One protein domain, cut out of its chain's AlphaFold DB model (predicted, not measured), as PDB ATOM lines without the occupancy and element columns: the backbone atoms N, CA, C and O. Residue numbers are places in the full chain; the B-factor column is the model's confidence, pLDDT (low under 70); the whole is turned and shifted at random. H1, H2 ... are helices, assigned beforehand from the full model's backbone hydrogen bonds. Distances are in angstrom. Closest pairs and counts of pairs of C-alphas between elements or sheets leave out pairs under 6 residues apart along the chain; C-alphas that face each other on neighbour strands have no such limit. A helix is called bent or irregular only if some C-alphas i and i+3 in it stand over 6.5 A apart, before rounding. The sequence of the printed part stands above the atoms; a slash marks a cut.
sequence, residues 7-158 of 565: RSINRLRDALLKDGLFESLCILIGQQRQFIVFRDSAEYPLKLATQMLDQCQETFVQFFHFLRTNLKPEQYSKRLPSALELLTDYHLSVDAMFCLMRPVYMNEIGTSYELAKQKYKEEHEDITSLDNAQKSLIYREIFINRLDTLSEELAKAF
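AT A GLANCE: This is residues 7 to 158 of the 565 residues of the protein "Hypothetical protein" of Meloidogyne enterolobii (UniProt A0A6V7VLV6). Two helical hairpins, H1b with H2 and H5 with H6, are set end to end along the longest axis, and they come near each other where the first part of H5 reaches H1b and H2. Arm H1a turns away from H1b across the last residues of H2, the short H3 and H4 pack on H5 near the join, and residues 122 to 128 stick out at one end. The printed part has 152 residues with six named helices, H1 to H6 in order along the chain, and no named strand; its class is all helix. It is loose and elongated, with a radius of gyration of the C-alphas of 19.9 A and spans of 71, 43 and 26 A.

HOW THE PARTS SIT: H1, residues 7 to 38, was assigned as one helix by its hydrogen bonds but is bent, with C-alphas 19 and 22 8.3 A apart; its arms H1a, residues 7 to 19, and H1b, residues 22 to 38, are about perpendicular at 81 degrees. H2, residues 46 to 70, forms a hairpin with H1b, at a shallow tilt of 19 degrees, opposite ways; their closest C-alphas, of Arg 33 and Leu 53, are 5.9 A apart. H1a touches H2 with residues 9 to 13 alone, about perpendicular at 78 degrees, closest at the C-alphas of Arg 13 and Asn 70, 7.1 A. The hub is H5, residues 94 to 123, which has a kink of 45 degrees near residue 101. H1b, H2 and H5 form a bundle, a group of three helices or arms, although H5 is close to but not clearly touching H1b, with the closest C-alphas, of Gly 30 and Ala 96, 5.7 A apart. H5 touches H3, residues 73 to 77, closest at the C-alphas of Val 104 and Ser 77, 5.7 A. H4, residues 83 to 88, forms a hairpin with H5, closest at the C-alphas of Leu 86 and Met 97, 6.4 A. H6, residues 132 to 155, forms a hairpin with H5 at a steep tilt of 41 degrees, opposite ways, closest at the C-alphas of Tyr 113 and Tyr 139, 5.8 A. H2 and H6 are apart. Every O i to N i+4 pair is within hydrogen-bond range in H2, H3, H4 and H6, against 8 of 9 in H1a, 11 of 13 in H1b and 24 of 26 in H5.

IN THESE COORDINATES: H1a begins at C-alpha 7, (24.727, 104.243, -63.379), and is irregular, with C-alphas 16 and 19 7.9 A apart. H1b measures 25.0 A, H2 36.2 A, H5 40.5 A and H6 33.6 A. H5 begins at C-alpha 94, (-5.936, 97.325, -49.342), and is only just irregular, with C-alphas 100 and 103 7.0 A apart. H6 ends at C-alpha 155, (-15.861, 93.057, -54.475).

THE WHOLE: The two C-alphas farthest apart, of Glu 43 and Asp 126, are 71.2 A apart. The printed part has no cut and no long link. Its mean pLDDT is 90.6, and residues 125 to 126 are under 70.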
ATOM      1  N   ARG A   7      24.127 105.578 -63.219       88.25
ATOM      2  CA  ARG A   7      24.727 104.243 -63.379       88.25
ATOM      3  C   ARG A   7      24.382 103.339 -62.199       88.25
ATOM      4  O   ARG A   7      23.979 102.205 -62.420       88.25
ATOM      5  N   SER A   8      24.505 103.838 -60.972       90.38
ATOM      6  CA  SER A   8      24.146 103.074 -59.771       90.38
ATOM      7  C   SER A   8      22.651 102.773 -59.705       90.38
ATOM      8  O   SER A   8      22.277 101.657 -59.368       90.38
ATOM      9  N   ILE A   9      21.807 103.735 -60.091       90.81
ATOM     10  CA  ILE A   9      20.349 103.557 -60.157       90.81
ATOM     11  C   ILE A   9      19.977 102.444 -61.138       90.81
ATOM     12  O   ILE A   9      19.234 101.537 -60.777       90.81
ATOM     13  N   ASN A  10      20.541 102.474 -62.349       90.25
ATOM     14  CA  ASN A  10      20.292 101.436 -63.347       90.25
ATOM     15  C   ASN A  10      20.790 100.068 -62.867       90.25
ATOM     16  O   ASN A  10      20.059  99.097 -62.977       90.25
ATOM     17  N   ARG A  11      21.982  99.996 -62.256       92.06
ATOM     18  CA  ARG A  11      22.504  98.743 -61.680       92.06
ATOM     19  C   ARG A  11      21.592  98.173 -60.595       92.06
ATOM     20  O   ARG A  11      21.349  96.973 -60.595       92.06
ATOM     21  N   LEU A  12      21.090  99.016 -59.692       91.56
ATOM     22  CA  LEU A  12      20.152  98.591 -58.652       91.56
ATOM     23  C   LEU A  12      18.838  98.096 -59.262       91.56
ATOM     24  O   LEU A  12      18.359  97.030 -58.894       91.56
ATOM     25  N   ARG A  13      18.280  98.839 -60.225       91.38
ATOM     26  CA  ARG A  13      17.079  98.431 -60.962       91.38
ATOM     27  C   ARG A  13      17.274  97.069 -61.628       91.38
ATOM     28  O   ARG A  13      16.433  96.195 -61.472       91.38
ATOM     29  N   ASP A  14      18.376  96.885 -62.345       91.00
ATOM     30  CA  ASP A  14      18.652  95.645 -63.071       91.00
ATOM     31  C   ASP A  14      18.847  94.464 -62.103       91.00
ATOM     32  O   ASP A  14      18.378  93.363 -62.380       91.00
ATOM     33  N   ALA A  15      19.456  94.700 -60.933       92.25
ATOM     34  CA  ALA A  15      19.567  93.701 -59.872       92.25
ATOM     35  C   ALA A  15      18.202  93.315 -59.276       92.25
ATOM     36  O   ALA A  15      17.957  92.138 -59.049       92.25
ATOM     37  N   LEU A  16      17.304  94.284 -59.061       90.56
ATOM     38  CA  LEU A  16      15.948  94.029 -58.558       90.56
ATOM     39  C   LEU A  16      15.078  93.266 -59.564       90.56
ATOM     40  O   LEU A  16      14.225  92.480 -59.173       90.56
ATOM     41  N   LEU A  17      15.281  93.491 -60.863       89.12
ATOM     42  CA  LEU A  17      14.543  92.783 -61.915       89.12
ATOM     43  C   LEU A  17      15.014  91.337 -62.111       89.12
ATOM     44  O   LEU A  17      14.322  90.545 -62.764       89.12
ATOM     45  N   LYS A  18      16.189  90.994 -61.585       89.88
ATOM     46  CA  LYS A  18      16.745  89.651 -61.663       89.88
ATOM     47  C   LYS A  18      16.029  88.723 -60.674       89.88
ATOM     48  O   LYS A  18      15.709  89.132 -59.562       89.88
ATOM     49  N   ASP A  19      15.775  87.486 -61.100       85.81
ATOM     50  CA  ASP A  19      15.276  86.387 -60.256       85.81
ATOM     51  C   ASP A  19      13.968  86.688 -59.486       85.81
ATOM     52  O   ASP A  19      13.697  86.094 -58.449       85.81
ATOM     53  N   GLY A  20      13.156  87.629 -59.982       84.19
ATOM     54  CA  GLY A  20      11.859  87.994 -59.397       84.19
ATOM     55  C   GLY A  20      11.921  88.704 -58.038       84.19
ATOM     56  O   GLY A  20      10.963  88.696 -57.258       84.19
ATOM     57  N   LEU A  21      13.059  89.331 -57.728       89.69
ATOM     58  CA  LEU A  21      13.261  90.020 -56.455       89.69
ATOM     59  C   LEU A  21      12.341  91.243 -56.297       89.69
ATOM     60  O   LEU A  21      11.906  91.552 -55.190       89.69
ATOM     61  N   PHE A  22      12.024  91.920 -57.401       88.06
ATOM     62  CA  PHE A  22      11.119  93.067 -57.464       88.06
ATOM     63  C   PHE A  22       9.744  92.757 -56.856       88.06
ATOM     64  O   PHE A  22       9.340  93.396 -55.885       88.06
ATOM     65  N   GLU A  23       9.041  91.772 -57.414       89.69
ATOM     66  CA  GLU A  23       7.685  91.411 -57.009       89.69
ATOM     67  C   GLU A  23       7.666  90.855 -55.581       89.69
ATOM     68  O   GLU A  23       6.830  91.253 -54.766       89.69
ATOM     69  N   SER A  24       8.669  90.042 -55.241       92.31
ATOM     70  CA  SER A  24       8.834  89.466 -53.907       92.31
ATOM     71  C   SER A  24       9.013  90.545 -52.836       92.31
ATOM     72  O   SER A  24       8.348  90.507 -51.806       92.31
ATOM     73  N   LEU A  25       9.873  91.545 -53.068       93.00
ATOM     74  CA  LEU A  25      10.097  92.624 -52.101       93.00
ATOM     75  C   LEU A  25       8.870  93.526 -51.938       93.00
ATOM     76  O   LEU A  25       8.568  93.919 -50.813       93.00
ATOM     77  N   CYS A  26       8.144  93.831 -53.019       91.38
ATOM     78  CA  CYS A  26       6.893  94.592 -52.937       91.38
ATOM     79  C   CYS A  26       5.888  93.919 -51.991       91.38
ATOM     80  O   CYS A  26       5.326  94.575 -51.112       91.38
ATOM     81  N   ILE A  27       5.702  92.607 -52.152       93.81
ATOM     82  CA  ILE A  27       4.780  91.794 -51.351       93.81
ATOM     83  C   ILE A  27       5.270  91.695 -49.903       93.81
ATOM     84  O   ILE A  27       4.521  92.019 -48.981       93.81
ATOM     85  N   LEU A  28       6.538  91.329 -49.694       94.75
ATOM     86  CA  LEU A  28       7.105  91.118 -48.359       94.75
ATOM     87  C   LEU A  28       7.116  92.398 -47.518       94.75
ATOM     88  O   LEU A  28       6.743  92.357 -46.349       94.75
ATOM     89  N   ILE A  29       7.498  93.545 -48.093       93.50
ATOM     90  CA  ILE A  29       7.482  94.820 -47.358       93.50
ATOM     91  C   ILE A  29       6.035  95.219 -47.016       93.50
ATOM     92  O   ILE A  29       5.777  95.701 -45.912       93.50
ATOM     93  N   GLY A  30       5.083  94.984 -47.926       91.62
ATOM     94  CA  GLY A  30       3.659  95.216 -47.672       91.62
ATOM     95  C   GLY A  30       3.118  94.368 -46.514       91.62
ATOM     96  O   GLY A  30       2.462  94.895 -45.616       91.62
ATOM     97  N   GLN A  31       3.450  93.074 -46.488       93.94
ATOM     98  CA  GLN A  31       3.067  92.143 -45.419       93.94
ATOM     99  C   GLN A  31       3.756  92.456 -44.083       93.94
ATOM    100  O   GLN A  31       3.149  92.311 -43.019       93.94
ATOM    101  N   GLN A  32       5.008  92.925 -44.122       93.88
ATOM    102  CA  GLN A  32       5.802  93.174 -42.919       93.88
ATOM    103  C   GLN A  32       5.133  94.182 -41.976       93.88
ATOM    104  O   GLN A  32       5.240  94.039 -40.761       93.88
ATOM    105  N   ARG A  33       4.376  95.156 -42.493       90.06
ATOM    106  CA  ARG A  33       3.610  96.090 -41.649       90.06
ATOM    107  C   ARG A  33       2.603  95.384 -40.752       90.06
ATOM    108  O   ARG A  33       2.558  95.650 -39.554       90.06
ATOM    109  N   GLN A  34       1.813  94.476 -41.319       89.75
ATOM    110  CA  GLN A  34       0.859  93.687 -40.543       89.75
ATOM    111  C   GLN A  34       1.591  92.761 -39.568       89.75
ATOM    112  O   GLN A  34       1.168  92.620 -38.424       89.75
ATOM    113  N   PHE A  35       2.718  92.180 -39.986       90.94
ATOM    114  CA  PHE A  35       3.539  91.333 -39.124       90.94
ATOM    115  C   PHE A  35       4.048  92.090 -37.889       90.94
ATOM    116  O   PHE A  35       3.925  91.588 -36.772       90.94
ATOM    117  N   ILE A  36       4.526  93.327 -38.067       92.00
ATOM    118  CA  ILE A  36       4.987  94.169 -36.959       92.00
ATOM    119  C   ILE A  36       3.852  94.406 -35.952       92.00
ATOM    120  O   ILE A  36       4.050  94.291 -34.744       92.00
ATOM    121  N   VAL A  37       2.644  94.703 -36.440       88.75
ATOM    122  CA  VAL A  37       1.490  95.018 -35.584       88.75
ATOM    123  C   VAL A  37       0.926  93.783 -34.884       88.75
ATOM    124  O   VAL A  37       0.620  93.859 -33.699       88.75
ATOM    125  N   PHE A  38       0.771  92.656 -35.578       88.00
ATOM    126  CA  PHE A  38       0.045  91.493 -35.050       88.00
ATOM    127  C   PHE A  38       0.936  90.397 -34.460       88.00
ATOM    128  O   PHE A  38       0.423  89.529 -33.754       88.00
ATOM    129  N   ARG A  39       2.245  90.403 -34.742       87.06
ATOM    130  CA  ARG A  39       3.198  89.422 -34.202       87.06
ATOM    131  C   ARG A  39       4.257  90.076 -33.327       87.06
ATOM    132  O   ARG A  39       4.320  89.773 -32.141       87.06
ATOM    133  N   ASP A  40       5.032  91.001 -33.884       84.81
ATOM    134  CA  ASP A  40       6.196  91.563 -33.183       84.81
ATOM    135  C   ASP A  40       5.796  92.458 -31.996       84.81
ATOM    136  O   ASP A  40       6.488  92.503 -30.978       84.81
ATOM    137  N   SER A  41       4.665  93.161 -32.087       82.81
ATOM    138  CA  SER A  41       4.219  94.120 -31.062       82.81
ATOM    139  C   SER A  41       4.004  93.512 -29.670       82.81
ATOM    140  O   SER A  41       4.064  94.240 -28.680       82.81
ATOM    141  N   ALA A  42       3.777  92.197 -29.579       83.56
ATOM    142  CA  ALA A  42       3.637  91.489 -28.309       83.56
ATOM    143  C   ALA A  42       4.989  91.252 -27.610       83.56
ATOM    144  O   ALA A  42       5.034  91.126 -26.387       83.56
ATOM    145  N   GLU A  43       6.081  91.191 -28.375       86.75
ATOM    146  CA  GLU A  43       7.424  90.876 -27.874       86.75
ATOM    147  C   GLU A  43       8.247  92.135 -27.570       86.75
ATOM    148  O   GLU A  43       9.115  92.119 -26.694       86.75
ATOM    149  N   TYR A  44       7.967  93.244 -28.261       87.50
ATOM    150  CA  TYR A  44       8.734  94.482 -28.136       87.50
ATOM    151  C   TYR A  44       7.998  95.569 -27.345       87.50
ATOM    152  O   TYR A  44       6.775  95.688 -27.415       87.50
ATOM    153  N   PRO A  45       8.732  96.458 -26.643       89.25
ATOM    154  CA  PRO A  45       8.139  97.659 -26.074       89.25
ATOM    155  C   PRO A  45       7.414  98.472 -27.148       89.25
ATOM    156  O   PRO A  45       7.957  98.699 -28.230       89.25
ATOM    157  N   LEU A  46       6.228  98.985 -26.818       86.56
ATOM    158  CA  LEU A  46       5.338  99.652 -27.776       86.56
ATOM    159  C   LEU A  46       6.033 100.762 -28.586       86.56
ATOM    160  O   LEU A  46       5.821 100.866 -29.788       86.56
ATOM    161  N   LYS A  47       6.933 101.532 -27.956       86.75
ATOM    162  CA  LYS A  47       7.729 102.573 -28.629       86.75
ATOM    163  C   LYS A  47       8.600 102.012 -29.763       86.75
ATOM    164  O   LYS A  47       8.686 102.630 -30.821       86.75
ATOM    165  N   LEU A  48       9.243 100.863 -29.549       90.00
ATOM    166  CA  LEU A  48      10.075 100.214 -30.563       90.00
ATOM    167  C   LEU A  48       9.207  99.637 -31.686       90.00
ATOM    168  O   LEU A  48       9.503  99.870 -32.853       90.00
ATOM    169  N   ALA A  49       8.101  98.971 -31.343       91.25
ATOM    170  CA  ALA A  49       7.166  98.434 -32.331       91.25
ATOM    171  C   ALA A  49       6.618  99.536 -33.259       91.25
ATOM    172  O   ALA A  49       6.626  99.376 -34.479       91.25
ATOM    173  N   THR A  50       6.236 100.698 -32.709       90.62
ATOM    174  CA  THR A  50       5.788 101.846 -33.519       90.62
ATOM    175  C   THR A  50       6.893 102.417 -34.405       90.62
ATOM    176  O   THR A  50       6.627 102.790 -35.541       90.62
ATOM    177  N   GLN A  51       8.146 102.441 -33.935       91.38
ATOM    178  CA  GLN A  51       9.278 102.899 -34.749       91.38
ATOM    179  C   GLN A  51       9.568 101.947 -35.913       91.38
ATOM    180  O   GLN A  51       9.828 102.401 -37.024       91.38
ATOM    181  N   MET A  52       9.502 100.635 -35.674       93.62
ATOM    182  CA  MET A  52       9.651  99.629 -36.727       93.62
ATOM    183  C   MET A  52       8.536  99.750 -37.769       93.62
ATOM    184  O   MET A  52       8.813  99.686 -38.965       93.62
ATOM    185  N   LEU A  53       7.293  99.968 -37.326       93.56
ATOM    186  CA  LEU A  53       6.150 100.191 -38.213       93.56
ATOM    187  C   LEU A  53       6.369 101.419 -39.108       93.56
ATOM    188  O   LEU A  53       6.223 101.326 -40.329       93.56
ATOM    189  N   ASP A  54       6.781 102.540 -38.512       94.50
ATOM    190  CA  ASP A  54       7.032 103.794 -39.225       94.50
ATOM    191  C   ASP A  54       8.157 103.644 -40.257       94.50
ATOM    192  O   ASP A  54       7.987 104.015 -41.422       94.50
ATOM    193  N   GLN A  55       9.273 103.016 -39.872       94.88
ATOM    194  CA  GLN A  55      10.395 102.740 -40.774       94.88
ATOM    195  C   GLN A  55      10.010 101.793 -41.913       94.88
ATOM    196  O   GLN A  55      10.427 101.997 -43.057       94.88
ATOM    197  N   CYS A  56       9.203 100.769 -41.630       94.81
ATOM    198  CA  CYS A  56       8.713  99.846 -42.648       94.81
ATOM    199  C   CYS A  56       7.855 100.582 -43.686       94.81
ATOM    200  O   CYS A  56       8.041 100.396 -44.888       94.81
ATOM    201  N   GLN A  57       6.952 101.458 -43.238       93.25
ATOM    202  CA  GLN A  57       6.097 102.232 -44.133       93.25
ATOM    203  C   GLN A  57       6.885 103.278 -44.937       93.25
ATOM    204  O   GLN A  57       6.618 103.465 -46.124       93.25
ATOM    205  N   GLU A  58       7.879 103.944 -44.347       92.50
ATOM    206  CA  GLU A  58       8.774 104.846 -45.088       92.50
ATOM    207  C   GLU A  58       9.587 104.103 -46.149       92.50
ATOM    208  O   GLU A  58       9.663 104.547 -47.297       92.50
ATOM    209  N   THR A  59      10.123 102.933 -45.795       94.44
ATOM    210  CA  THR A  59      10.858 102.067 -46.723       94.44
ATOM    211  C   THR A  59       9.964 101.622 -47.877       94.44
ATOM    212  O   THR A  59      10.386 101.675 -49.031       94.44
ATOM    213  N   PHE A  60       8.712 101.249 -47.593       92.75
ATOM    214  CA  PHE A  60       7.736 100.867 -48.614       92.75
ATOM    215  C   PHE A  60       7.469 102.005 -49.605       92.75
ATOM    216  O   PHE A  60       7.584 101.814 -50.816       92.75
ATOM    217  N   VAL A  61       7.187 103.211 -49.100       90.50
ATOM    218  CA  VAL A  61       6.931 104.392 -49.940       90.50
ATOM    219  C   VAL A  61       8.170 104.769 -50.759       90.50
ATOM    220  O   VAL A  61       8.054 105.072 -51.949       90.50
ATOM    221  N   GLN A  62       9.361 104.726 -50.157       91.25
ATOM    222  CA  GLN A  62      10.617 105.024 -50.845       91.25
ATOM    223  C   GLN A  62      10.909 104.006 -51.952       91.25
ATOM    224  O   GLN A  62      11.288 104.397 -53.061       91.25
ATOM    225  N   PHE A  63      10.712 102.717 -51.669       92.00
ATOM    226  CA  PHE A  63      10.884 101.649 -52.644       92.00
ATOM    227  C   PHE A  63       9.900 101.817 -53.799       92.00
ATOM    228  O   PHE A  63      10.324 101.908 -54.948       92.00
ATOM    229  N   PHE A  64       8.611 101.998 -53.511       89.81
ATOM    230  CA  PHE A  64       7.596 102.258 -54.529       89.81
ATOM    231  C   PHE A  64       7.934 103.475 -55.407       89.81
ATOM    232  O   PHE A  64       7.847 103.403 -56.636       89.81
ATOM    233  N   HIS A  65       8.378 104.586 -54.809       89.25
ATOM    234  CA  HIS A  65       8.791 105.767 -55.567       89.25
ATOM    235  C   HIS A  65       9.980 105.462 -56.490       89.25
ATOM    236  O   HIS A  65       9.952 105.814 -57.670       89.25
ATOM    237  N   PHE A  66      10.996 104.752 -55.988       91.25
ATOM    238  CA  PHE A  66      12.127 104.309 -56.799       91.25
ATOM    239  C   PHE A  66      11.669 103.466 -57.998       91.25
ATOM    240  O   PHE A  66      12.131 103.698 -59.117       91.25
ATOM    241  N   LEU A  67      10.741 102.531 -57.787       88.62
ATOM    242  CA  LEU A  67      10.211 101.671 -58.844       88.62
ATOM    243  C   LEU A  67       9.469 102.481 -59.907       88.62
ATOM    244  O   LEU A  67       9.796 102.386 -61.091       88.62
ATOM    245  N   ARG A  68       8.539 103.344 -59.489       87.31
ATOM    246  CA  ARG A  68       7.740 104.181 -60.394       87.31
ATOM    247  C   ARG A  68       8.596 105.132 -61.236       87.31
ATOM    248  O   ARG A  68       8.242 105.420 -62.375       87.31
ATOM    249  N   THR A  69       9.701 105.639 -60.694       88.88
ATOM    250  CA  THR A  69      10.578 106.580 -61.410       88.88
ATOM    251  C   THR A  69      11.544 105.889 -62.374       88.88
ATOM    252  O   THR A  69      11.963 106.507 -63.351       88.88
ATOM    253  N   ASN A  70      11.925 104.632 -62.117       89.62
ATOM    254  CA  ASN A  70      13.027 103.976 -62.834       89.62
ATOM    255  C   ASN A  70      12.610 102.776 -63.700       89.62
ATOM    256  O   ASN A  70      13.445 102.265 -64.455       89.62
ATOM    257  N   LEU A  71      11.350 102.344 -63.631       88.44
ATOM    258  CA  LEU A  71      10.784 101.295 -64.480       88.44
ATOM    259  C   LEU A  71       9.818 101.870 -65.513       88.44
ATOM    260  O   LEU A  71       9.093 102.829 -65.255       88.44
ATOM    261  N   LYS A  72       9.796 101.252 -66.697       88.62
ATOM    262  CA  LYS A  72       8.764 101.541 -67.696       88.62
ATOM    263  C   LYS A  72       7.421 100.951 -67.233       88.62
ATOM    264  O   LYS A  72       7.439  99.844 -66.688       88.62
ATOM    265  N   PRO A  73       6.276 101.603 -67.510       87.94
ATOM    266  CA  PRO A  73       4.956 101.106 -67.106       87.94
ATOM    267  C   PRO A  73       4.687  99.652 -67.520       87.94
ATOM    268  O   PRO A  73       4.254  98.853 -66.701       87.94
ATOM    269  N   GLU A  74       5.055  99.278 -68.747       86.75
ATOM    270  CA  GLU A  74       4.884  97.918 -69.289       86.75
ATOM    271  C   GLU A  74       5.719  96.854 -68.561       86.75
ATOM    272  O   GLU A  74       5.320  95.698 -68.460       86.75
ATOM    273  N   GLN A  75       6.917  97.219 -68.091       86.69
ATOM    274  CA  GLN A  75       7.784  96.304 -67.339       86.69
ATOM    275  C   GLN A  75       7.272  96.113 -65.915       86.69
ATOM    276  O   GLN A  75       7.437  95.040 -65.344       86.69
ATOM    277  N   TYR A  76       6.674  97.165 -65.358       89.44
ATOM    278  CA  TYR A  76       6.085  97.160 -64.031       89.44
ATOM    279  C   TYR A  76       4.794  96.326 -64.003       89.44
ATOM    280  O   TYR A  76       4.663  95.443 -63.160       89.44
ATOM    281  N   SER A  77       3.878  96.540 -64.958       87.62
ATOM    282  CA  SER A  77       2.582  95.846 -64.995       87.62
ATOM    283  C   SER A  77       2.699  94.341 -65.231       87.62
ATOM    284  O   SER A  77       1.970  93.575 -64.619       87.62
ATOM    285  N   LYS A  78       3.648  93.896 -66.064       87.75
ATOM    286  CA  LYS A  78       3.840  92.467 -66.378       87.75
ATOM    287  C   LYS A  78       4.369  91.617 -65.220       87.75
ATOM    288  O   LYS A  78       4.392  90.399 -65.350       87.75
ATOM    289  N   ARG A  79       4.878  92.236 -64.153       86.00
ATOM    290  CA  ARG A  79       5.561  91.529 -63.057       86.00
ATOM    291  C   ARG A  79       4.735  91.391 -61.791       86.00
ATOM    292  O   ARG A  79       5.039  90.523 -60.982       86.00
ATOM    293  N   LEU A  80       3.754  92.263 -61.587       89.69
ATOM    294  CA  LEU A  80       2.917  92.196 -60.398       89.69
ATOM    295  C   LEU A  80       1.758  91.217 -60.618       89.69
ATOM    296  O   LEU A  80       1.176  91.224 -61.705       89.69
ATOM    297  N   PRO A  81       1.401  90.413 -59.599       92.75
ATOM    298  CA  PRO A  81       0.145  89.672 -59.590       92.75
ATOM    299  C   PRO A  81      -1.065  90.606 -59.725       92.75
ATOM    300  O   PRO A  81      -0.966  91.820 -59.513       92.75
ATOM    301  N   SER A  82      -2.223  90.035 -60.045       93.38
ATOM    302  CA  SER A  82      -3.480  90.784 -60.079       93.38
ATOM    303  C   SER A  82      -3.830  91.357 -58.700       93.38
ATOM    304  O   SER A  82      -3.402  90.851 -57.660       93.38
ATOM    305  N   ALA A  83      -4.638  92.420 -58.666       94.19
ATOM    306  CA  ALA A  83      -5.061  92.998 -57.393       94.19
ATOM    307  C   ALA A  83      -5.859  92.007 -56.539       94.19
ATOM    308  O   ALA A  83      -5.717  92.025 -55.316       94.19
ATOM    309  N   LEU A  84      -6.663  91.141 -57.169       94.69
ATOM    310  CA  LEU A  84      -7.394  90.098 -56.464       94.69
ATOM    311  C   LEU A  84      -6.432  89.115 -55.783       94.69
ATOM    312  O   LEU A  84      -6.540  88.948 -54.574       94.69
ATOM    313  N   GLU A  85      -5.445  88.571 -56.503       94.81
ATOM    314  CA  GLU A  85      -4.429  87.663 -55.935       94.81
ATOM    315  C   GLU A  85      -3.630  88.329 -54.804       94.81
ATOM    316  O   GLU A  85      -3.379  87.718 -53.765       94.81
ATOM    317  N   LEU A  86      -3.254  89.607 -54.958       95.38
ATOM    318  CA  LEU A  86      -2.554  90.353 -53.906       95.38
ATOM    319  C   LEU A  86      -3.375  90.433 -52.609       95.38
ATOM    320  O   LEU A  86      -2.798  90.358 -51.523       95.38
ATOM    321  N   LEU A  87      -4.701  90.567 -52.703       94.56
ATOM    322  CA  LEU A  87      -5.593  90.604 -51.543       94.56
ATOM    323  C   LEU A  87      -5.910  89.207 -50.990       94.56
ATOM    324  O   LEU A  87      -5.907  89.024 -49.772       94.56
ATOM    325  N   THR A  88      -6.221  88.235 -51.850       94.25
ATOM    326  CA  THR A  88      -6.728  86.921 -51.424       94.25
ATOM    327  C   THR A  88      -5.618  85.950 -51.078       94.25
ATOM    328  O   THR A  88      -5.715  85.286 -50.052       94.25
ATOM    329  N   ASP A  89      -4.566  85.892 -51.891       94.62
ATOM    330  CA  ASP A  89      -3.554  84.836 -51.809       94.62
ATOM    331  C   ASP A  89      -2.341  85.324 -51.018       94.62
ATOM    332  O   ASP A  89      -1.787  84.606 -50.185       94.62
ATOM    333  N   TYR A  90      -1.952  86.583 -51.238       94.06
ATOM    334  CA  TYR A  90      -0.851  87.217 -50.515       94.06
ATOM    335  C   TYR A  90      -1.306  88.009 -49.284       94.06
ATOM    336  O   TYR A  90      -0.460  88.457 -48.510       94.06
ATOM    337  N   HIS A  91      -2.612  88.184 -49.069       93.19
ATOM    338  CA  HIS A  91      -3.163  88.885 -47.903       93.19
ATOM    339  C   HIS A  91      -2.592  90.296 -47.678       93.19
ATOM    340  O   HIS A  91      -2.475  90.757 -46.539       93.19
ATOM    341  N   LEU A  92      -2.227  91.010 -48.751       94.62
ATOM    342  CA  LEU A  92      -1.813  92.405 -48.632       94.62
ATOM    343  C   LEU A  92      -2.973  93.255 -48.116       94.62
ATOM    344  O   LEU A  92      -4.144  93.024 -48.423       94.62
ATOM    345  N   SER A  93      -2.637  94.302 -47.366       93.06
ATOM    346  CA  SER A  93      -3.619  95.319 -47.017       93.06
ATOM    347  C   SER A  93      -4.081  96.081 -48.264       93.06
ATOM    348  O   SER A  93      -3.336  96.242 -49.236       93.06
ATOM    349  N   VAL A  94      -5.317  96.586 -48.227       93.81
ATOM    350  CA  VAL A  94      -5.936  97.325 -49.342       93.81
ATOM    351  C   VAL A  94      -5.071  98.501 -49.785       93.81
ATOM    352  O   VAL A  94      -4.861  98.710 -50.977       93.81
ATOM    353  N   ASP A  95      -4.512  99.239 -48.830       93.31
ATOM    354  CA  ASP A  95      -3.640 100.374 -49.097       93.31
ATOM    355  C   ASP A  95      -2.323  99.968 -49.773       93.31
ATOM    356  O   ASP A  95      -1.895 100.643 -50.711       93.31
ATOM    357  N   ALA A  96      -1.706  98.850 -49.366       93.81
ATOM    358  CA  ALA A  96      -0.491  98.342 -49.996       93.81
ATOM    359  C   ALA A  96      -0.770  97.845 -51.421       93.81
ATOM    360  O   ALA A  96      -0.042  98.201 -52.349       93.81
ATOM    361  N   MET A  97      -1.863  97.097 -51.615       95.12
ATOM    362  CA  MET A  97      -2.293  96.636 -52.937       95.12
ATOM    363  C   MET A  97      -2.542  97.822 -53.875       95.12
ATOM    364  O   MET A  97      -1.951  97.886 -54.953       95.12
ATOM    365  N   PHE A  98      -3.348  98.806 -53.463       95.12
ATOM    366  CA  PHE A  98      -3.630  99.961 -54.315       95.12
ATOM    367  C   PHE A  98      -2.404 100.849 -54.517       95.12
ATOM    368  O   PHE A  98      -2.278 101.452 -55.578       95.12
ATOM    369  N   CYS A  99      -1.472 100.923 -53.564       92.19
ATOM    370  CA  CYS A  99      -0.190 101.588 -53.792       92.19
ATOM    371  C   CYS A  99       0.532 100.969 -55.000       92.19
ATOM    372  O   CYS A  99       0.938 101.697 -55.905       92.19
ATOM    373  N   LEU A 100       0.597  99.634 -55.057       93.25
ATOM    374  CA  LEU A 100       1.266  98.897 -56.126       93.25
ATOM    375  C   LEU A 100       0.500  98.928 -57.454       93.25
ATOM    376  O   LEU A 100       1.120  99.156 -58.492       93.25
ATOM    377  N   MET A 101      -0.820  98.732 -57.436       94.69
ATOM    378  CA  MET A 101      -1.624  98.509 -58.646       94.69
ATOM    379  C   MET A 101      -2.222  99.782 -59.250       94.69
ATOM    380  O   MET A 101      -2.486  99.827 -60.450       94.69
ATOM    381  N   ARG A 102      -2.376 100.866 -58.478       93.94
ATOM    382  CA  ARG A 102      -2.918 102.140 -58.989       93.94
ATOM    383  C   ARG A 102      -2.183 102.663 -60.234       93.94
ATOM    384  O   ARG A 102      -2.869 103.064 -61.173       93.94
ATOM    385  N   PRO A 103      -0.833 102.671 -60.309       92.75
ATOM    386  CA  PRO A 103      -0.132 103.099 -61.519       92.75
ATOM    387  C   PRO A 103      -0.428 102.226 -62.740       92.75
ATOM    388  O   PRO A 103      -0.423 102.746 -63.851       92.75
ATOM    389  N   VAL A 104      -0.688 100.928 -62.536       93.56
ATOM    390  CA  VAL A 104      -1.047  99.993 -63.611       93.56
ATOM    391  C   VAL A 104      -2.406 100.383 -64.178       93.56
ATOM    392  O   VAL A 104      -2.499 100.712 -65.356       93.56
ATOM    393  N   TYR A 105      -3.426 100.483 -63.323       95.12
ATOM    394  CA  TYR A 105      -4.781 100.836 -63.750       95.12
ATOM    395  C   TYR A 105      -4.871 102.227 -64.382       95.12
ATOM    396  O   TYR A 105      -5.513 102.399 -65.414       95.12
ATOM    397  N   MET A 106      -4.182 103.224 -63.821       94.06
ATOM    398  CA  MET A 106      -4.159 104.568 -64.409       94.06
ATOM    399  C   MET A 106      -3.440 104.602 -65.761       94.06
ATOM    400  O   MET A 106      -3.834 105.361 -66.648       94.06
ATOM    401  N   ASN A 107      -2.401 103.783 -65.951       93.19
ATOM    402  CA  ASN A 107      -1.747 103.666 -67.249       93.19
ATOM    403  C   ASN A 107      -2.643 102.964 -68.279       93.19
ATOM    404  O   ASN A 107      -2.719 103.426 -69.412       93.19
ATOM    405  N   GLU A 108      -3.355 101.906 -67.890       94.19
ATOM    406  CA  GLU A 108      -4.322 101.215 -68.750       94.19
ATOM    407  C   GLU A 108      -5.455 102.138 -69.207       94.19
ATOM    408  O   GLU A 108      -5.789 102.148 -70.393       94.19
ATOM    409  N   ILE A 109      -6.003 102.952 -68.296       95.50
ATOM    410  CA  ILE A 109      -7.008 103.974 -68.620       95.50
ATOM    411  C   ILE A 109      -6.426 104.973 -69.626       95.50
ATOM    412  O   ILE A 109      -7.059 105.263 -70.637       95.50
ATOM    413  N   GLY A 110      -5.203 105.459 -69.389       94.06
ATOM    414  CA  GLY A 110      -4.531 106.401 -70.286       94.06
ATOM    415  C   GLY A 110      -4.287 105.831 -71.688       94.06
ATOM    416  O   GLY A 110      -4.605 106.481 -72.681       94.06
ATOM    417  N   THR A 111      -3.780 104.601 -71.779       94.50
ATOM    418  CA  THR A 111      -3.562 103.902 -73.056       94.50
ATOM    419  C   THR A 111      -4.877 103.650 -73.789       94.50
ATOM    420  O   THR A 111      -4.982 103.948 -74.976       94.50
ATOM    421  N   SER A 112      -5.901 103.157 -73.089       95.56
ATOM    422  CA  SER A 112      -7.221 102.891 -73.678       95.56
ATOM    423  C   SER A 112      -7.884 104.172 -74.176       95.56
ATOM    424  O   SER A 112      -8.499 104.179 -75.239       95.56
ATOM    425  N   TYR A 113      -7.701 105.276 -73.452       95.50
ATOM    426  CA  TYR A 113      -8.172 106.593 -73.861       95.50
ATOM    427  C   TYR A 113      -7.504 107.083 -75.154       95.50
ATOM    428  O   TYR A 113      -8.188 107.579 -76.050       95.50
ATOM    429  N   GLU A 114      -6.184 106.930 -75.287       93.88
ATOM    430  CA  GLU A 114      -5.483 107.316 -76.517       93.88
ATOM    431  C   GLU A 114      -5.894 106.449 -77.716       93.88
ATOM    432  O   GLU A 114      -6.117 106.985 -78.802       93.88
ATOM    433  N   LEU A 115      -6.092 105.142 -77.514       94.19
ATOM    434  CA  LEU A 115      -6.620 104.247 -78.549       94.19
ATOM    435  C   LEU A 115      -8.052 104.621 -78.959       94.19
ATOM    436  O   LEU A 115      -8.359 104.654 -80.147       94.19
ATOM    437  N   ALA A 116      -8.922 104.949 -78.000       93.44
ATOM    438  CA  ALA A 116     -10.293 105.374 -78.285       93.44
ATOM    439  C   ALA A 116     -10.333 106.689 -79.080       93.44
ATOM    440  O   ALA A 116     -11.113 106.828 -80.018       93.44
ATOM    441  N   LYS A 117      -9.437 107.637 -78.774       92.31
ATOM    442  CA  LYS A 117      -9.288 108.865 -79.567       92.31
ATOM    443  C   LYS A 117      -8.828 108.601 -80.998       92.31
ATOM    444  O   LYS A 117      -9.235 109.339 -81.888       92.31
ATOM    445  N   GLN A 118      -7.933 107.634 -81.208       89.88
ATOM    446  CA  GLN A 118      -7.466 107.266 -82.548       89.88
ATOM    447  C   GLN A 118      -8.610 106.659 -83.361       89.88
ATOM    448  O   GLN A 118      -8.924 107.186 -84.422       89.88
ATOM    449  N   LYS A 119      -9.313 105.672 -82.796       89.56
ATOM    450  CA  LYS A 119     -10.487 105.051 -83.427       89.56
ATOM    451  C   LYS A 119     -11.568 106.063 -83.790       89.56
ATOM    452  O   LYS A 119     -12.056 106.056 -84.908       89.56
ATOM    453  N   TYR A 120     -11.878 106.999 -82.890       87.38
ATOM    454  CA  TYR A 120     -12.885 108.024 -83.169       87.38
ATOM    455  C   TYR A 120     -12.527 108.887 -84.391       87.38
ATOM    456  O   TYR A 120     -13.408 109.256 -85.165       87.38
ATOM    457  N   LYS A 121     -11.239 109.214 -84.572       86.62
ATOM    458  CA  LYS A 121     -10.756 109.971 -85.740       86.62
ATOM    459  C   LYS A 121     -10.776 109.148 -87.024       86.62
ATOM    460  O   LYS A 121     -10.987 109.712 -88.086       86.62
ATOM    461  N   GLU A 122     -10.526 107.847 -86.927       84.81
ATOM    462  CA  GLU A 122     -10.603 106.926 -88.065       84.81
ATOM    463  C   GLU A 122     -12.056 106.731 -88.525       84.81
ATOM    464  O   GLU A 122     -12.316 106.681 -89.720       84.81
ATOM    465  N   GLU A 123     -13.010 106.681 -87.592       84.69
ATOM    466  CA  GLU A 123     -14.444 106.536 -87.887       84.69
ATOM    467  C   GLU A 123     -15.086 107.818 -88.444       84.69
ATOM    468  O   GLU A 123     -16.106 107.751 -89.126       84.69
ATOM    469  N   HIS A 124     -14.497 108.983 -88.165       80.81
ATOM    470  CA  HIS A 124     -14.984 110.283 -88.623       80.81
ATOM    471  C   HIS A 124     -13.899 110.983 -89.447       80.81
ATOM    472  O   HIS A 124     -13.203 111.864 -88.936       80.81
ATOM    473  N   GLU A 125     -13.777 110.601 -90.725       66.75
ATOM    474  CA  GLU A 125     -12.757 111.105 -91.667       66.75
ATOM    475  C   GLU A 125     -12.705 112.649 -91.758       66.75
ATOM    476  O   GLU A 125     -11.644 113.219 -92.012       66.75
ATOM    477  N   ASP A 126     -13.810 113.340 -91.452       69.69
ATOM    478  CA  ASP A 126     -13.911 114.808 -91.452       69.69
ATOM    479  C   ASP A 126     -13.339 115.498 -90.187       69.69
ATOM    480  O   ASP A 126     -13.210 116.726 -90.147       69.69
ATOM    481  N   ILE A 127     -12.977 114.757 -89.127       74.31
ATOM    482  CA  ILE A 127     -12.552 115.325 -87.831       74.31
ATOM    483  C   ILE A 127     -11.031 115.216 -87.640       74.31
ATOM    484  O   ILE A 127     -10.490 114.242 -87.117       74.31
ATOM    485  N   THR A 128     -10.312 116.298 -87.955       70.12
ATOM    486  CA  THR A 128      -8.849 116.392 -87.746       70.12
ATOM    487  C   THR A 128      -8.454 116.496 -86.262       70.12
ATOM    488  O   THR A 128      -7.415 115.968 -85.828       70.12
ATOM    489  N   SER A 129      -9.294 117.131 -85.435       77.94
ATOM    490  CA  SER A 129      -9.055 117.301 -83.999       77.94
ATOM    491  C   SER A 129     -10.337 117.240 -83.175       77.94
ATOM    492  O   SER A 129     -11.296 117.941 -83.470       77.94
ATOM    493  N   LEU A 130     -10.300 116.463 -82.094       81.94
ATOM    494  CA  LEU A 130     -11.359 116.420 -81.090       81.94
ATOM    495  C   LEU A 130     -11.363 117.709 -80.266       81.94
ATOM    496  O   LEU A 130     -10.294 118.163 -79.822       81.94
ATOM    497  N   ASP A 131     -12.551 118.236 -79.995       87.12
ATOM    498  CA  ASP A 131     -12.711 119.310 -79.020       87.12
ATOM    499  C   ASP A 131     -12.477 118.793 -77.581       87.12
ATOM    500  O   ASP A 131     -12.215 117.608 -77.333       87.12
ATOM    501  N   ASN A 132     -12.502 119.693 -76.598       86.12
ATOM    502  CA  ASN A 132     -12.288 119.307 -75.201       86.12
ATOM    503  C   ASN A 132     -13.494 118.583 -74.576       86.12
ATOM    504  O   ASN A 132     -13.302 117.808 -73.636       86.12
ATOM    505  N   ALA A 133     -14.708 118.788 -75.089       88.38
ATOM    506  CA  ALA A 133     -15.913 118.141 -74.581       88.38
ATOM    507  C   ALA A 133     -15.938 116.659 -74.981       88.38
ATOM    508  O   ALA A 133     -16.007 115.790 -74.117       88.38
ATOM    509  N   GLN A 134     -15.740 116.357 -76.263       89.56
ATOM    510  CA  GLN A 134     -15.593 115.008 -76.812       89.56
ATOM    511  C   GLN A 134     -14.459 114.246 -76.122       89.56
ATOM    512  O   GLN A 134     -14.638 113.112 -75.681       89.56
ATOM    513  N   LYS A 135     -13.296 114.888 -75.939       90.56
ATOM    514  CA  LYS A 135     -12.179 114.305 -75.176       90.56
ATOM    515  C   LYS A 135     -12.565 113.930 -73.749       90.56
ATOM    516  O   LYS A 135     -12.028 112.950 -73.237       90.56
ATOM    517  N   SER A 136     -13.421 114.717 -73.104       91.12
ATOM    518  CA  SER A 136     -13.880 114.461 -71.737       91.12
ATOM    519  C   SER A 136     -14.902 113.328 -71.700       91.12
ATOM    520  O   SER A 136     -14.777 112.444 -70.860       91.12
ATOM    521  N   LEU A 137     -15.825 113.281 -72.669       91.75
ATOM    522  CA  LEU A 137     -16.800 112.199 -72.823       91.75
ATOM    523  C   LEU A 137     -16.122 110.837 -73.020       91.75
ATOM    524  O   LEU A 137     -16.386 109.918 -72.248       91.75
ATOM    525  N   ILE A 138     -15.189 110.740 -73.974       93.38
ATOM    526  CA  ILE A 138     -14.435 109.502 -74.243       93.38
ATOM    527  C   ILE A 138     -13.650 109.076 -72.994       93.38
ATOM    528  O   ILE A 138     -13.639 107.906 -72.623       93.38
ATOM    529  N   TYR A 139     -12.993 110.024 -72.313       94.94
ATOM    530  CA  TYR A 139     -12.236 109.711 -71.099       94.94
ATOM    531  C   TYR A 139     -13.142 109.186 -69.979       94.94
ATOM    532  O   TYR A 139     -12.793 108.205 -69.327       94.94
ATOM    533  N   ARG A 140     -14.301 109.822 -69.768       93.44
ATOM    534  CA  ARG A 140     -15.286 109.421 -68.758       93.44
ATOM    535  C   ARG A 140     -15.787 108.001 -69.000       93.44
ATOM    536  O   ARG A 140     -15.794 107.215 -68.060       93.44
ATOM    537  N   GLU A 141     -16.140 107.662 -70.236       93.25
ATOM    538  CA  GLU A 141     -16.598 106.316 -70.595       93.25
ATOM    539  C   GLU A 141     -15.527 105.254 -70.304       93.25
ATOM    540  O   GLU A 141     -15.780 104.289 -69.584       93.25
ATOM    541  N   ILE A 142     -14.295 105.468 -70.779       95.69
ATOM    542  CA  ILE A 142     -13.173 104.548 -70.542       95.69
ATOM    543  C   ILE A 142     -12.877 104.401 -69.044       95.69
ATOM    544  O   ILE A 142     -12.649 103.289 -68.560       95.69
ATOM    545  N   PHE A 143     -12.888 105.510 -68.301       95.38
ATOM    546  CA  PHE A 143     -12.644 105.503 -66.863       95.38
ATOM    547  C   PHE A 143     -13.725 104.719 -66.114       95.38
ATOM    548  O   PHE A 143     -13.391 103.866 -65.294       95.38
ATOM    549  N   ILE A 144     -15.005 104.984 -66.400       93.00
ATOM    550  CA  ILE A 144     -16.139 104.312 -65.755       93.00
ATOM    551  C   ILE A 144     -16.131 102.815 -66.070       93.00
ATOM    552  O   ILE A 144     -16.190 102.015 -65.143       93.00
ATOM    553  N   ASN A 145     -15.939 102.425 -67.332       93.88
ATOM    554  CA  ASN A 145     -15.892 101.015 -67.724       93.88
ATOM    555  C   ASN A 145     -14.779 100.251 -66.986       93.88
ATOM    556  O   ASN A 145     -14.991  99.139 -66.489       93.88
ATOM    557  N   ARG A 146     -13.584 100.854 -66.871       95.00
ATOM    558  CA  ARG A 146     -12.477 100.234 -66.127       95.00
ATOM    559  C   ARG A 146     -12.756 100.190 -64.629       95.00
ATOM    560  O   ARG A 146     -12.451  99.178 -63.998       95.00
ATOM    561  N   LEU A 147     -13.323 101.261 -64.074       94.19
ATOM    562  CA  LEU A 147     -13.715 101.338 -62.672       94.19
ATOM    563  C   LEU A 147     -14.725 100.244 -62.325       94.19
ATOM    564  O   LEU A 147     -14.517  99.546 -61.337       94.19
ATOM    565  N   ASP A 148     -15.779 100.072 -63.116       92.81
ATOM    566  CA  ASP A 148     -16.848  99.114 -62.827       92.81
ATOM    567  C   ASP A 148     -16.322  97.677 -62.895       92.81
ATOM    568  O   ASP A 148     -16.476  96.928 -61.929       92.81
ATOM    569  N   THR A 149     -15.552  97.349 -63.940       94.81
ATOM    570  CA  THR A 149     -14.878  96.042 -64.069       94.81
ATOM    571  C   THR A 149     -13.989  95.743 -62.857       94.81
ATOM    572  O   THR A 149     -14.066  94.667 -62.264       94.81
ATOM    573  N   LEU A 150     -13.144  96.704 -62.463       94.88
ATOM    574  CA  LEU A 150     -12.250  96.543 -61.315       94.88
ATOM    575  C   LEU A 150     -13.034  96.418 -60.006       94.88
ATOM    576  O   LEU A 150     -12.661  95.651 -59.120       94.88
ATOM    577  N   SER A 151     -14.121  97.171 -59.865       93.50
ATOM    578  CA  SER A 151     -14.895  97.163 -58.631       93.50
ATOM    579  C   SER A 151     -15.622  95.834 -58.426       93.50
ATOM    580  O   SER A 151     -15.678  95.348 -57.299       93.50
ATOM    581  N   GLU A 152     -16.133  95.222 -59.497       93.56
ATOM    582  CA  GLU A 152     -16.733  93.883 -59.466       93.56
ATOM    583  C   GLU A 152     -15.703  92.785 -59.173       93.56
ATOM    584  O   GLU A 152     -15.987  91.843 -58.429       93.56
ATOM    585  N   GLU A 153     -14.493  92.906 -59.728       94.12
ATOM    586  CA  GLU A 153     -13.377  92.004 -59.437       94.12
ATOM    587  C   GLU A 153     -13.013  92.055 -57.947       94.12
ATOM    588  O   GLU A 153     -13.002  91.025 -57.270       94.12
ATOM    589  N   LEU A 154     -12.783  93.261 -57.421       92.44
ATOM    590  CA  LEU A 154     -12.361  93.467 -56.038       92.44
ATOM    591  C   LEU A 154     -13.462  93.156 -55.029       92.44
ATOM    592  O   LEU A 154     -13.145  92.702 -53.933       92.44
ATOM    593  N   ALA A 155     -14.740  93.343 -55.373       92.69
ATOM    594  CA  ALA A 155     -15.861  93.057 -54.475       92.69
ATOM    595  C   ALA A 155     -15.837  91.619 -53.926       92.69
ATOM    596  O   ALA A 155     -16.286  91.392 -52.801       92.69
ATOM    597  N   LYS A 156     -15.269  90.674 -54.690       91.62
ATOM    598  CA  LYS A 156     -15.122  89.254 -54.330       91.62
ATOM    599  C   LYS A 156     -14.152  89.020 -53.167       91.62
ATOM    600  O   LYS A 156     -14.289  88.019 -52.471       91.62
ATOM    601  N   ALA A 157     -13.203  89.929 -52.941       91.31
ATOM    602  CA  ALA A 157     -12.212  89.819 -51.870       91.31
ATOM    603  C   ALA A 157     -12.754  90.232 -50.490       91.31
ATOM    604  O   ALA A 157     -12.094  89.999 -49.478       91.31
ATOM    605  N   PHE A 158     -13.934  90.860 -50.425       90.19
ATOM    606  CA  PHE A 158     -14.469  91.437 -49.191       90.19
ATOM    607  C   PHE A 158     -15.785  90.778 -48.756       90.19
ATOM    608  O   PHE A 158     -16.581  90.350 -49.595       90.19
TER     609      PHE A 158